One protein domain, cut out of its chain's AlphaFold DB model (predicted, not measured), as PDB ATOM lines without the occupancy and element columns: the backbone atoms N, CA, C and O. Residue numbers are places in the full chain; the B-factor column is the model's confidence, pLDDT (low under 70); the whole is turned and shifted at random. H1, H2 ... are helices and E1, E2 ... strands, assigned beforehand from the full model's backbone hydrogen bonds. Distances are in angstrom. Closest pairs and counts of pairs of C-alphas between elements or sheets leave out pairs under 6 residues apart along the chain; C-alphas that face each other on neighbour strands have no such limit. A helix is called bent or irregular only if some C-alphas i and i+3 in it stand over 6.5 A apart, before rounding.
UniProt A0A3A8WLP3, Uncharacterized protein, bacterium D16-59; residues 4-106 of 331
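This is residues 4 to 106 of the 331 residues of an uncharacterized protein of bacterium D16-59 (UniProt A0A3A8WLP3). A small mixed sheet, E1 E4 E5 E6, has one helix, H1, over one of its faces; away from H1, a separate two-strand hairpin, E2 and E3, leads out to a long loop, residues 39 to 63. The 103 printed residues hold one named helix and six named strands, in the order H1 E1 E2 E3 E4 E5 E6; the class is mixed, with 43 residues, under half, in named elements. The whole is only just compact, close to loose, with a radius of gyration of the C-alphas of 15.1 A and spans of 46 by 32 by 18 A.

H1, residues 4 to 19, is on the sheet of E1, residues 28 to 31, E4, residues 71 to 74, E5, residues 84 to 88, and E6, residues 101 to 104, in two layers, the helix on one face. Its height over the sheet is 9.7 A, and it runs along the strands, at 4 degrees to E4 on the local plane. H1 has a kink of 34 degrees near residue 13 and is irregular, only just: C-alphas 14 and 17 are 7.0 A apart. In H1, 10 of 12 O i to N i+4 pairs are within hydrogen-bond range. E1 and E4 are antiparallel, with N 30 and O 72 2.8 A apart. The hairpin E2, residues 34 to 38, and E3, residues 64 to 68, has N 37 and O 65 2.8 A apart; H1 is apart from both. In the hairpin E4 and E5, N 73 and O 84 are 2.8 A apart. E5 and E6 are parallel, with N 102 and O 85 2.8 A apart.

H1 begins at C-alpha 4, (35.891, 46.782, 48.132), and measures 21.3 A. E2, E3 and E5 measure 13.5 A, 13.1 A and 13.4 A. E6 ends at C-alpha 104, (32.786, 38.320, 48.491).

The C-alphas of Lys 21 and Gln 58, the two farthest apart, are 46.6 A from each other. The printed part has no cut; the links E2 to E3 and E5 to E6 are long. pLDDT is under 70 in residues 22 to 24, 46 to 62 and 76 to 82.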
ATOM      1  N   LYS A   4      34.650  46.595  48.898       94.38
ATOM      2  CA  LYS A   4      35.891  46.782  48.132       94.38
ATOM      3  C   LYS A   4      36.886  47.665  48.890       94.38
ATOM      4  O   LYS A   4      38.026  47.265  49.102       94.38
ATOM      5  N   GLN A   5      36.448  48.837  49.358       95.25
ATOM      6  CA  GLN A   5      37.313  49.747  50.118       95.25
ATOM      7  C   GLN A   5      37.735  49.142  51.461       95.25
ATOM      8  O   GLN A   5      38.892  49.255  51.846       95.25
ATOM      9  N   GLU A   6      36.815  48.464  52.150       95.50
ATOM     10  CA  GLU A   6      37.120  47.775  53.405       95.50
ATOM     11  C   GLU A   6      38.199  46.697  53.223       95.50
ATOM     12  O   GLU A   6      39.098  46.585  54.053       95.50
ATOM     13  N   CYS A   7      38.155  45.948  52.119       95.25
ATOM     14  CA  CYS A   7      39.189  44.978  51.762       95.25
ATOM     15  C   CYS A   7      40.563  45.643  51.589       95.25
ATOM     16  O   CYS A   7      41.532  45.205  52.207       95.25
ATOM     17  N   ILE A   8      40.638  46.737  50.821       94.69
ATOM     18  CA  ILE A   8      41.882  47.501  50.616       94.69
ATOM     19  C   ILE A   8      42.443  47.997  51.952       94.69
ATOM     20  O   ILE A   8      43.638  47.863  52.209       94.69
ATOM     21  N   ASP A   9      41.586  48.549  52.813       95.12
ATOM     22  CA  ASP A   9      41.994  49.061  54.120       95.12
ATOM     23  C   ASP A   9      42.518  47.929  55.024       95.12
ATOM     24  O   ASP A   9      43.519  48.107  55.718       95.12
ATOM     25  N   MET A  10      41.892  46.746  54.996       94.62
ATOM     26  CA  MET A  10      42.361  45.571  55.742       94.62
ATOM     27  C   MET A  10      43.700  45.040  55.220       94.62
ATOM     28  O   MET A  10      44.567  44.730  56.036       94.62
ATOM     29  N   ILE A  11      43.896  44.975  53.898       92.25
ATOM     30  CA  ILE A  11      45.179  44.585  53.289       92.25
ATOM     31  C   ILE A  11      46.278  45.547  53.750       92.25
ATOM     32  O   ILE A  11      47.282  45.105  54.303       92.25
ATOM     33  N   LYS A  12      46.054  46.859  53.630       91.19
ATOM     34  CA  LYS A  12      46.995  47.896  54.083       91.19
ATOM     35  C   LYS A  12      47.330  47.780  55.567       91.19
ATOM     36  O   LYS A  12      48.495  47.805  55.945       91.19
ATOM     37  N   LEU A  13      46.329  47.567  56.422       91.88
ATOM     38  CA  LEU A  13      46.548  47.380  57.862       91.88
ATOM     39  C   LEU A  13      47.400  46.147  58.192       91.88
ATOM     40  O   LEU A  13      48.124  46.160  59.189       91.88
ATOM     41  N   ILE A  14      47.286  45.080  57.400       88.25
ATOM     42  CA  ILE A  14      48.070  43.854  57.578       88.25
ATOM     43  C   ILE A  14      49.492  44.039  57.030       88.25
ATOM     44  O   ILE A  14      50.447  43.600  57.675       88.25
ATOM     45  N   THR A  15      49.631  44.697  55.879       86.88
ATOM     46  CA  THR A  15      50.841  44.621  55.054       86.88
ATOM     47  C   THR A  15      51.724  45.871  55.112       86.88
ATOM     48  O   THR A  15      52.945  45.722  55.140       86.88
ATOM     49  N   ASP A  16      51.172  47.085  55.240       88.06
ATOM     50  CA  ASP A  16      51.964  48.332  55.316       88.06
ATOM     51  C   ASP A  16      53.029  48.301  56.430       88.06
ATOM     52  O   ASP A  16      54.184  48.631  56.157       88.06
ATOM     53  N   PRO A  17      52.734  47.824  57.662       85.25
ATOM     54  CA  PRO A  17      53.746  47.765  58.720       85.25
ATOM     55  C   PRO A  17      54.921  46.817  58.428       85.25
ATOM     56  O   PRO A  17      55.909  46.824  59.173       85.25
ATOM     57  N   LEU A  18      54.779  45.939  57.429       80.62
ATOM     58  CA  LEU A  18      55.819  45.030  56.949       80.62
ATOM     59  C   LEU A  18      56.592  45.687  55.802       80.62
ATOM     60  O   LEU A  18      57.809  45.801  55.910       80.62
ATOM     61  N   ALA A  19      55.887  46.198  54.789       77.50
ATOM     62  CA  ALA A  19      56.466  46.899  53.641       77.50
ATOM     63  C   ALA A  19      57.325  48.112  54.045       77.50
ATOM     64  O   ALA A  19      58.370  48.359  53.460       77.50
ATOM     65  N   GLU A  20      56.947  48.843  55.099       80.56
ATOM     66  CA  GLU A  20      57.743  49.973  55.608       80.56
ATOM     67  C   GLU A  20      59.092  49.566  56.234       80.56
ATOM     68  O   GLU A  20      59.947  50.423  56.466       80.56
ATOM     69  N   LYS A  21      59.276  48.286  56.585       74.81
ATOM     70  CA  LYS A  21      60.475  47.804  57.288       74.81
ATOM     71  C   LYS A  21      61.511  47.180  56.371       74.81
ATOM     72  O   LYS A  21      62.686  47.197  56.739       74.81
ATOM     73  N   ASP A  22      61.082  46.592  55.264       66.50
ATOM     74  CA  ASP A  22      61.945  45.843  54.360       66.50
ATOM     75  C   ASP A  22      61.374  45.900  52.940       66.50
ATOM     76  O   ASP A  22      60.202  45.577  52.728       66.50
ATOM     77  N   ASP A  23      62.219  46.275  51.980       64.31
ATOM     78  CA  ASP A  23      61.881  46.331  50.553       64.31
ATOM     79  C   ASP A  23      61.553  44.924  50.002       64.31
ATOM     80  O   ASP A  23      60.922  44.781  48.961       64.31
ATOM     81  N   LEU A  24      61.912  43.855  50.727       63.62
ATOM     82  CA  LEU A  24      61.478  42.486  50.431       63.62
ATOM     83  C   LEU A  24      59.968  42.263  50.605       63.62
ATOM     84  O   LEU A  24      59.477  41.209  50.223       63.62
ATOM     85  N   TYR A  25      59.222  43.203  51.187       70.25
ATOM     86  CA  TYR A  25      57.780  43.087  51.426       70.25
ATOM     87  C   TYR A  25      56.949  43.995  50.505       70.25
ATOM     88  O   TYR A  25      55.871  44.462  50.883       70.25
ATOM     89  N   GLU A  26      57.445  44.252  49.294       78.00
ATOM     90  CA  GLU A  26      56.692  44.947  48.252       78.00
ATOM     91  C   GLU A  26      55.405  44.189  47.888       78.00
ATOM     92  O   GLU A  26      55.386  42.965  47.716       78.00
ATOM     93  N   TYR A  27      54.316  44.945  47.764       86.75
ATOM     94  CA  TYR A  27      53.030  44.451  47.296       86.75
ATOM     95  C   TYR A  27      52.344  45.522  46.449       86.75
ATOM     96  O   TYR A  27      52.528  46.722  46.673       86.75
ATOM     97  N   GLU A  28      51.515  45.097  45.501       89.44
ATOM     98  CA  GLU A  28      50.703  45.998  44.689       89.44
ATOM     99  C   GLU A  28      49.227  45.614  44.790       89.44
ATOM    100  O   GLU A  28      48.860  44.439  44.826       89.44
ATOM    101  N   ILE A  29      48.369  46.634  44.844       92.38
ATOM    102  CA  ILE A  29      46.918  46.488  44.740       92.38
ATOM    103  C   ILE A  29      46.515  47.078  43.396       92.38
ATOM    104  O   ILE A  29      46.511  48.298  43.224       92.38
ATOM    105  N   ASN A  30      46.148  46.206  42.468       92.69
ATOM    106  CA  ASN A  30      45.599  46.571  41.175       92.69
ATOM    107  C   ASN A  30      44.072  46.478  41.237       92.69
ATOM    108  O   ASN A  30      43.496  45.451  41.596       92.69
ATOM    109  N   GLU A  31      43.396  47.582  40.934       94.06
ATOM    110  CA  GLU A  31      41.936  47.638  40.915       94.06
ATOM    111  C   GLU A  31      41.393  47.393  39.505       94.06
ATOM    112  O   GLU A  31      41.934  47.898  38.523       94.06
ATOM    113  N   ASP A  32      40.262  46.691  39.417       92.38
ATOM    114  CA  ASP A  32      39.515  46.460  38.172       92.38
ATOM    115  C   ASP A  32      40.327  45.768  37.048       92.38
ATOM    116  O   ASP A  32      40.132  46.032  35.852       92.38
ATOM    117  N   SER A  33      41.216  44.853  37.436       90.88
ATOM    118  CA  SER A  33      42.058  44.055  36.543       90.88
ATOM    119  C   SER A  33      41.288  42.988  35.757       90.88
ATOM    120  O   SER A  33      40.170  42.592  36.092       90.88
ATOM    121  N   HIS A  34      41.901  42.503  34.675       89.94
ATOM    122  CA  HIS A  34      41.435  41.328  33.937       89.94
ATOM    123  C   HIS A  34      42.540  40.282  33.946       89.94
ATOM    124  O   HIS A  34      43.590  40.499  33.347       89.94
ATOM    125  N   VAL A  35      42.277  39.154  34.596       88.00
ATOM    126  CA  VAL A  35      43.264  38.092  34.792       88.00
ATOM    127  C   VAL A  35      42.778  36.843  34.067       88.00
ATOM    128  O   VAL A  35      41.616  36.448  34.213       88.00
ATOM    129  N   GLY A  36      43.633  36.258  33.229       86.88
ATOM    130  CA  GLY A  36      43.355  34.970  32.605       86.88
ATOM    131  C   GLY A  36      43.655  33.826  33.564       86.88
ATOM    132  O   GLY A  36      44.623  33.871  34.316       86.88
ATOM    133  N   PHE A  37      42.801  32.807  33.551       85.62
ATOM    134  CA  PHE A  37      42.973  31.583  34.324       85.62
ATOM    135  C   PHE A  37      42.796  30.365  33.434       85.62
ATOM    136  O   PHE A  37      41.841  30.278  32.655       85.62
ATOM    137  N   CYS A  38      43.673  29.380  33.596       80.56
ATOM    138  CA  CYS A  38      43.509  28.068  32.992       80.56
ATOM    139  C   CYS A  38      42.494  27.247  33.799       80.56
ATOM    140  O   CYS A  38      42.780  26.838  34.918       80.56
ATOM    141  N   LEU A  39      41.331  26.912  33.228       81.62
ATOM    142  CA  LEU A  39      40.337  26.077  33.928       81.62
ATOM    143  C   LEU A  39      40.776  24.617  34.156       81.62
ATOM    144  O   LEU A  39      40.083  23.877  34.848       81.62
ATOM    145  N   GLU A  40      41.875  24.161  33.544       76.81
ATOM    146  CA  GLU A  40      42.388  22.796  33.747       76.81
ATOM    147  C   GLU A  40      43.410  22.712  34.886       76.81
ATOM    148  O   GLU A  40      43.381  21.738  35.635       76.81
ATOM    149  N   THR A  41      44.290  23.709  35.027       74.62
ATOM    150  CA  THR A  41      45.309  23.746  36.094       74.62
ATOM    151  C   THR A  41      44.910  24.636  37.271       74.62
ATOM    152  O   THR A  41      45.400  24.439  38.378       74.62
ATOM    153  N   GLY A  42      43.999  25.588  37.062       77.44
ATOM    154  CA  GLY A  42      43.625  26.610  38.043       77.44
ATOM    155  C   GLY A  42      44.682  27.705  38.231       77.44
ATOM    156  O   GLY A  42      44.561  28.506  39.157       77.44
ATOM    157  N   GLU A  43      45.723  27.722  37.397       78.31
ATOM    158  CA  GLU A  43      46.796  28.721  37.409       78.31
ATOM    159  C   GLU A  43      46.377  29.980  36.642       78.31
ATOM    160  O   GLU A  43      45.662  29.895  35.636       78.31
ATOM    161  N   ASP A  44      46.825  31.137  37.126       77.75
ATOM    162  CA  ASP A  44      46.634  32.429  36.467       77.75
ATOM    163  C   ASP A  44      47.653  32.665  35.338       77.75
ATOM    164  O   ASP A  44      48.630  31.932  35.200       77.75
ATOM    165  N   ASP A  45      47.433  33.699  34.524       72.00
ATOM    166  CA  ASP A  45      48.306  34.079  33.404       72.00
ATOM    167  C   ASP A  45      49.752  34.419  33.827       72.00
ATOM    168  O   ASP A  45      50.647  34.381  32.981       72.00
ATOM    169  N   TYR A  46      50.003  34.728  35.107       66.25
ATOM    170  CA  TYR A  46      51.353  34.980  35.630       66.25
ATOM    171  C   TYR A  46      52.097  33.680  35.952       66.25
ATOM    172  O   TYR A  46      53.304  33.587  35.746       66.25
ATOM    173  N   SER A  47      51.367  32.667  36.414       58.62
ATOM    174  CA  SER A  47      51.888  31.346  36.778       58.62
ATOM    175  C   SER A  47      51.863  30.367  35.596       58.62
ATOM    176  O   SER A  47      52.613  29.393  35.556       58.62
ATOM    177  N   CYS A  48      51.000  30.607  34.605       53.72
ATOM    178  CA  CYS A  48      50.777  29.711  33.481       53.72
ATOM    179  C   CYS A  48      51.731  30.002  32.312       53.72
ATOM    180  O   CYS A  48      51.378  30.619  31.304       53.72
ATOM    181  N   PHE A  49      52.931  29.428  32.368       52.47
ATOM    182  CA  PHE A  49      53.750  29.226  31.177       52.47
ATOM    183  C   PHE A  49      53.248  27.990  30.424       52.47
ATOM    184  O   PHE A  49      53.811  26.901  30.506       52.47
ATOM    185  N   CYS A  50      52.181  28.138  29.629       52.84
ATOM    186  CA  CYS A  50      51.697  27.042  28.778       52.84
ATOM    187  C   CYS A  50      52.792  26.438  27.874       52.84
ATOM    188  O   CYS A  50      52.586  25.340  27.374       52.84
ATOM    189  N   CYS A  51      53.933  27.105  27.656       48.25
ATOM    190  CA  CYS A  51      55.044  26.571  26.868       48.25
ATOM    191  C   CYS A  51      55.631  25.247  27.392       48.25
ATOM    192  O   CYS A  51      56.087  24.473  26.553       48.25
ATOM    193  N   ASP A  52      55.530  24.946  28.695       46.31
ATOM    194  CA  ASP A  52      56.112  23.732  29.308       46.31
ATOM    195  C   ASP A  52      55.075  22.739  29.862       46.31
ATOM    196  O   ASP A  52      55.415  21.740  30.494       46.31
ATOM    197  N   CYS A  53      53.786  22.949  29.580       54.31
ATOM    198  CA  CYS A  53      52.761  21.961  29.903       54.31
ATOM    199  C   CYS A  53      53.020  20.668  29.104       54.31
ATOM    200  O   CYS A  53      53.064  20.702  27.873       54.31
ATOM    201  N   GLU A  54      53.097  19.500  29.758       52.47
ATOM    202  CA  GLU A  54      53.227  18.196  29.068       52.47
ATOM    203  C   GLU A  54      52.121  17.977  28.018       52.47
ATOM    204  O   GLU A  54      52.298  17.288  27.009       52.47
ATOM    205  N   LYS A  55      50.970  18.626  28.232       53.62
ATOM    206  CA  LYS A  55      49.830  18.634  27.321       53.62
ATOM    207  C   LYS A  55      49.807  19.829  26.370       53.62
ATOM    208  O   LYS A  55      48.801  19.980  25.701       53.62
ATOM    209  N   TYR A  56      50.841  20.655  26.218       50.12
ATOM    210  CA  TYR A  56      50.823  21.879  25.387       50.12
ATOM    211  C   TYR A  56      50.283  21.668  23.959       50.12
ATOM    212  O   TYR A  56      49.555  22.502  23.429       50.12
ATOM    213  N   LYS A  57      50.553  20.506  23.343       52.31
ATOM    214  CA  LYS A  57      50.022  20.140  22.011       52.31
ATOM    215  C   LYS A  57      48.526  19.768  21.998       52.31
ATOM    216  O   LYS A  57      47.931  19.703  20.928       52.31
ATOM    217  N   GLN A  58      47.948  19.470  23.159       52.66
ATOM    218  CA  GLN A  58      46.548  19.079  23.393       52.66
ATOM    219  C   GLN A  58      45.766  20.130  24.205       52.66
ATOM    220  O   GLN A  58      44.536  20.136  24.182       52.66
ATOM    221  N   CYS A  59      46.469  21.027  24.896       53.91
ATOM    222  CA  CYS A  59      45.942  22.193  25.573       53.91
ATOM    223  C   CYS A  59      45.598  23.213  24.493       53.91
ATOM    224  O   CYS A  59      46.386  24.080  24.113       53.91
ATOM    225  N   ASN A  60      44.402  23.084  23.930       50.47
ATOM    226  CA  ASN A  60      43.843  24.205  23.208       50.47
ATOM    227  C   ASN A  60      43.769  25.357  24.216       50.47
ATOM    228  O   ASN A  60      43.100  25.225  25.239       50.47
ATOM    229  N   ARG A  61      44.357  26.515  23.893       51.81
ATOM    230  CA  ARG A  61      44.134  27.805  24.586       51.81
ATOM    231  C   ARG A  61      42.639  28.159  24.799       51.81
ATOM    232  O   ARG A  61      42.322  29.185  25.378       51.81
ATOM    233  N   SER A  62      41.707  27.320  24.336       53.84
ATOM    234  CA  SER A  62      40.252  27.408  24.443       53.84
ATOM    235  C   SER A  62      39.668  27.168  25.841       53.84
ATOM    236  O   SER A  62      38.447  27.131  25.956       53.84
ATOM    237  N   ARG A  63      40.481  26.936  26.880       70.06
ATOM    238  CA  ARG A  63      40.008  26.815  28.276       70.06
ATOM    239  C   ARG A  63      40.543  27.903  29.206       70.06
ATOM    240  O   ARG A  63      40.317  27.816  30.409       70.06
ATOM    241  N   ILE A  64      41.222  28.908  28.652       79.00
ATOM    242  CA  ILE A  64      41.550  30.119  29.397       79.00
ATOM    243  C   ILE A  64      40.293  30.979  29.469       79.00
ATOM    244  O   ILE A  64      39.663  31.250  28.441       79.00
ATOM    245  N   VAL A  65      39.931  31.392  30.677       85.00
ATOM    246  CA  VAL A  65      38.865  32.366  30.912       85.00
ATOM    247  C   VAL A  65      39.469  33.632  31.485       85.00
ATOM    248  O   VAL A  65      40.330  33.569  32.353       85.00
ATOM    249  N   TYR A  66      39.023  34.778  30.983       87.38
ATOM    250  CA  TYR A  66      39.429  36.077  31.504       87.38
ATOM    251  C   TYR A  66      38.369  36.557  32.474       87.38
ATOM    252  O   TYR A  66      37.222  36.780  32.080       87.38
ATOM    253  N   ILE A  67      38.760  36.708  33.730       89.44
ATOM    254  CA  ILE A  67      37.865  37.132  34.796       89.44
ATOM    255  C   ILE A  67      38.230  38.559  35.159       89.44
ATOM    256  O   ILE A  67      39.387  38.875  35.441       89.44
ATOM    257  N   LYS A  68      37.224  39.434  35.142       92.88
ATOM    258  CA  LYS A  68      37.376  40.777  35.685       92.88
ATOM    259  C   LYS A  68      37.414  40.667  37.205       92.88
ATOM    260  O   LYS A  68      36.396  40.311  37.803       92.88
ATOM    261  N   THR A  69      38.542  40.980  37.818       92.88
ATOM    262  CA  THR A  69      38.709  41.051  39.271       92.88
ATOM    263  C   THR A  69      38.501  42.492  39.723       92.88
ATOM    264  O   THR A  69      38.778  43.431  38.984       92.88
ATOM    265  N   ASP A  70      37.932  42.684  40.910       95.56
ATOM    266  CA  ASP A  70      37.742  44.030  41.464       95.56
ATOM    267  C   ASP A  70      39.003  44.488  42.204       95.56
ATOM    268  O   ASP A  70      39.342  45.672  42.173       95.56
ATOM    269  N   ILE A  71      39.705  43.539  42.833       94.62
ATOM    270  CA  ILE A  71      41.045  43.713  43.393       94.62
ATOM    271  C   ILE A  71      41.909  42.518  42.986       94.62
ATOM    272  O   ILE A  71      41.524  41.364  43.171       94.62
ATOM    273  N   GLU A  72      43.091  42.812  42.474       92.88
ATOM    274  CA  GLU A  72      44.221  41.911  42.309       92.88
ATOM    275  C   GLU A  72      45.320  42.380  43.265       92.88
ATOM    276  O   GLU A  72      45.789  43.512  43.180       92.88
ATOM    277  N   LEU A  73      45.686  41.522  44.209       90.56
ATOM    278  CA  LEU A  73      46.759  41.762  45.160       90.56
ATOM    279  C   LEU A  73      47.946  40.887  44.770       90.56
ATOM    280  O   LEU A  73      47.879  39.663  44.906       90.56
ATOM    281  N   THR A  74      49.018  41.522  44.314       85.81
ATOM    282  CA  THR A  74      50.280  40.858  43.988       85.81
ATOM    283  C   THR A  74      51.271  41.100  45.111       85.81
ATOM    284  O   THR A  74      51.439  42.227  45.574       85.81
ATOM    285  N   SER A  75      51.918  40.040  45.574       74.69
ATOM    286  CA  SER A  75      52.817  40.105  46.722       74.69
ATOM    287  C   SER A  75      53.958  39.107  46.539       74.69
ATOM    288  O   SER A  75      53.953  38.053  47.176       74.69
ATOM    289  N   PRO A  76      54.916  39.405  45.646       59.28
ATOM    290  CA  PRO A  76      55.998  38.475  45.332       59.28
ATOM    291  C   PRO A  76      56.807  38.107  46.590       59.28
ATOM    292  O   PRO A  76      57.102  36.951  46.869       59.28
ATOM    293  N   GLY A  77      57.064  39.090  47.455       60.44
ATOM    294  CA  GLY A  77      57.865  38.881  48.658       60.44
ATOM    295  C   GLY A  77      57.109  38.482  49.932       60.44
ATOM    296  O   GLY A  77      57.741  38.020  50.883       60.44
ATOM    297  N   LEU A  78      55.774  38.627  49.997       61.47
ATOM    298  CA  LEU A  78      54.989  38.145  51.146       61.47
ATOM    299  C   LEU A  78      54.105  36.970  50.743       61.47
ATOM    300  O   LEU A  78      53.153  37.141  49.988       61.47
ATOM    301  N   ALA A  79      54.353  35.820  51.370       55.59
ATOM    302  CA  ALA A  79      53.542  34.610  51.248       55.59
ATOM    303  C   ALA A  79      53.643  33.881  49.893       55.59
ATOM    304  O   ALA A  79      52.617  33.542  49.304       55.59
ATOM    305  N   ASP A  80      54.876  33.538  49.499       58.91
ATOM    306  CA  ASP A  80      55.164  32.487  48.502       58.91
ATOM    307  C   ASP A  80      54.676  32.843  47.085       58.91
ATOM    308  O   ASP A  80      53.907  32.092  46.486       58.91
ATOM    309  N   ASP A  81      55.032  34.044  46.603       61.19
ATOM    310  CA  ASP A  81      54.696  34.558  45.260       61.19
ATOM    311  C   ASP A  81      53.203  34.432  44.882       61.19
ATOM    312  O   ASP A  81      52.821  34.349  43.714       61.19
ATOM    313  N   THR A  82      52.316  34.392  45.880       67.81
ATOM    314  CA  THR A  82      50.907  34.077  45.654       67.81
ATOM    315  C   THR A  82      50.096  35.345  45.414       67.81
ATOM    316  O   THR A  82      49.951  36.191  46.299       67.81
ATOM    317  N   ASN A  83      49.470  35.425  44.243       85.81
ATOM    318  CA  ASN A  83      48.483  36.455  43.934       85.81
ATOM    319  C   ASN A  83      47.126  36.141  44.582       85.81
ATOM    320  O   ASN A  83      46.683  34.990  44.621       85.81
ATOM    321  N   TRP A  84      46.443  37.179  45.067       89.69
ATOM    322  CA  TRP A  84      45.097  37.086  45.633       89.69
ATOM    323  C   TRP A  84      44.110  37.889  44.794       89.69
ATOM    324  O   TRP A  84      44.300  39.078  44.546       89.69
ATOM    325  N   TYR A  85      43.017  37.244  44.398       92.81
ATOM    326  CA  TYR A  85      42.022  37.835  43.509       92.81
ATOM    327  C   TYR A  85      40.680  37.956  44.217       92.81
ATOM    328  O   TYR A  85      40.147  36.962  44.710       92.81
ATOM    329  N   PHE A  86      40.105  39.155  44.237       94.62
ATOM    330  CA  PHE A  86      38.839  39.435  44.906       94.62
ATOM    331  C   PHE A  86      37.795  39.939  43.919       94.62
ATOM    332  O   PHE A  86      38.066  40.777  43.053       94.62
ATOM    333  N   VAL A  87      36.578  39.437  44.085       95.44
ATOM    334  CA  VAL A  87      35.409  39.796  43.290       95.44
ATOM    335  C   VAL A  87      34.258  40.124  44.239       95.44
ATOM    336  O   VAL A  87      33.896  39.288  45.059       95.44
ATOM    337  N   PHE A  88      33.662  41.311  44.137       95.31
ATOM    338  CA  PHE A  88      32.602  41.764  45.043       95.31
ATOM    339  C   PHE A  88      31.223  41.764  44.386       95.31
ATOM    340  O   PHE A  88      31.062  42.166  43.233       95.31
ATOM    341  N   GLY A  89      30.200  41.355  45.144       91.94
ATOM    342  CA  GLY A  89      28.795  41.477  44.725       91.94
ATOM    343  C   GLY A  89      28.405  40.612  43.519       91.94
ATOM    344  O   GLY A  89      27.392  40.888  42.873       91.94
ATOM    345  N   ARG A  90      29.221  39.603  43.187       90.88
ATOM    346  CA  ARG A  90      29.011  38.669  42.077       90.88
ATOM    347  C   ARG A  90      29.002  37.231  42.586       90.88
ATOM    348  O   ARG A  90      29.657  36.893  43.573       90.88
ATOM    349  N   GLU A  91      28.233  36.394  41.898       88.62
ATOM    350  CA  GLU A  91      28.219  34.952  42.135       88.62
ATOM    351  C   GLU A  91      29.462  34.299  41.526       88.62
ATOM    352  O   GLU A  91      30.023  34.798  40.551       88.62
ATOM    353  N   GLU A  92      29.883  33.180  42.111       88.88
ATOM    354  CA  GLU A  92      31.001  32.382  41.614       88.88
ATOM    355  C   GLU A  92      30.726  31.899  40.182       88.88
ATOM    356  O   GLU A  92      29.773  31.159  39.933       88.88
ATOM    357  N   GLU A  93      31.568  32.322  39.236       85.50
ATOM    358  CA  GLU A  93      31.369  32.036  37.810       85.50
ATOM    359  C   GLU A  93      31.910  30.647  37.411       85.50
ATOM    360  O   GLU A  93      31.345  29.988  36.535       85.50
ATOM    361  N   TYR A  94      32.974  30.174  38.078       87.00
ATOM    362  CA  TYR A  94      33.700  28.943  37.737       87.00
ATOM    363  C   TYR A  94      34.120  28.166  38.989       87.00
ATOM    364  O   TYR A  94      34.975  28.622  39.746       87.00
ATOM    365  N   LYS A  95      33.577  26.955  39.162       84.81
ATOM    366  CA  LYS A  95      33.878  26.091  40.321       84.81
ATOM    367  C   LYS A  95      35.318  25.591  40.337       84.81
ATOM    368  O   LYS A  95      35.863  25.294  41.393       84.81
ATOM    369  N   GLU A  96      35.933  25.467  39.166       84.75
ATOM    370  CA  GLU A  96      37.320  25.037  38.996       84.75
ATOM    371  C   GLU A  96      38.321  26.027  39.614       84.75
ATOM    372  O   GLU A  96      39.454  25.648  39.900       84.75
ATOM    373  N   LEU A  97      37.901  27.275  39.848       85.12
ATOM    374  CA  LEU A  97      38.722  28.343  40.426       85.12
ATOM    375  C   LEU A  97      38.378  28.619  41.898       85.12
ATOM    376  O   LEU A  97      38.810  29.628  42.468       85.12
ATOM    377  N   GLN A  98      37.615  27.726  42.533       82.94
ATOM    378  CA  GLN A  98      37.265  27.844  43.941       82.94
ATOM    379  C   GLN A  98      38.532  27.859  44.810       82.94
ATOM    380  O   GLN A  98      39.385  26.977  44.719       82.94
ATOM    381  N   GLY A  99      38.661  28.878  45.665       79.19
ATOM    382  CA  GLY A  99      39.842  29.077  46.515       79.19
ATOM    383  C   GLY A  99      41.034  29.747  45.818       79.19
ATOM    384  O   GLY A  99      42.027  30.024  46.482       79.19
ATOM    385  N   LYS A 100      40.934  30.031  44.511       84.31
ATOM    386  CA  LYS A 100      41.867  30.893  43.763       84.31
ATOM    387  C   LYS A 100      41.322  32.311  43.614       84.31
ATOM    388  O   LYS A 100      42.075  33.273  43.693       84.31
ATOM    389  N   ILE A 101      40.006  32.430  43.427       90.50
ATOM    390  CA  ILE A 101      39.293  33.708  43.374       90.50
ATOM    391  C   ILE A 101      38.324  33.777  44.550       90.50
ATOM    392  O   ILE A 101      37.523  32.869  44.779       90.50
ATOM    393  N   HIS A 102      38.387  34.875  45.292       92.62
ATOM    394  CA  HIS A 102      37.569  35.131  46.465       92.62
ATOM    395  C   HIS A 102      36.363  35.990  46.078       92.62
ATOM    396  O   HIS A 102      36.451  37.215  45.987       92.62
ATOM    397  N   TYR A 103      35.225  35.332  45.852       94.12
ATOM    398  CA  TYR A 103      33.937  35.993  45.652       94.12
ATOM    399  C   TYR A 103      33.361  36.409  47.012       94.12
ATOM    400  O   TYR A 103      33.120  35.565  47.873       94.12
ATOM    401  N   ILE A 104      33.166  37.711  47.216       94.62
ATOM    402  CA  ILE A 104      32.786  38.320  48.491       94.62
ATOM    403  C   ILE A 104      31.487  39.103  48.307       94.62
ATOM    404  O   ILE A 104      31.433  40.138  47.643       94.62
ATOM    405  N   ASN A 105      30.424  38.630  48.945       94.00
ATOM    406  CA  ASN A 105      29.104  39.257  48.912       94.00
ATOM    407  C   ASN A 105      28.699  39.821  50.278       94.00
ATOM    408  O   ASN A 105      27.783  40.639  50.379       94.00
ATOM    409  N   THR A 106      29.392  39.409  51.337       95.12
ATOM    410  CA  THR A 106      29.106  39.780  52.718       95.12
ATOM    411  C   THR A 106      30.370  40.182  53.469       95.12
ATOM    412  O   THR A 106      31.486  39.770  53.158       95.12
TER     413      THR A 106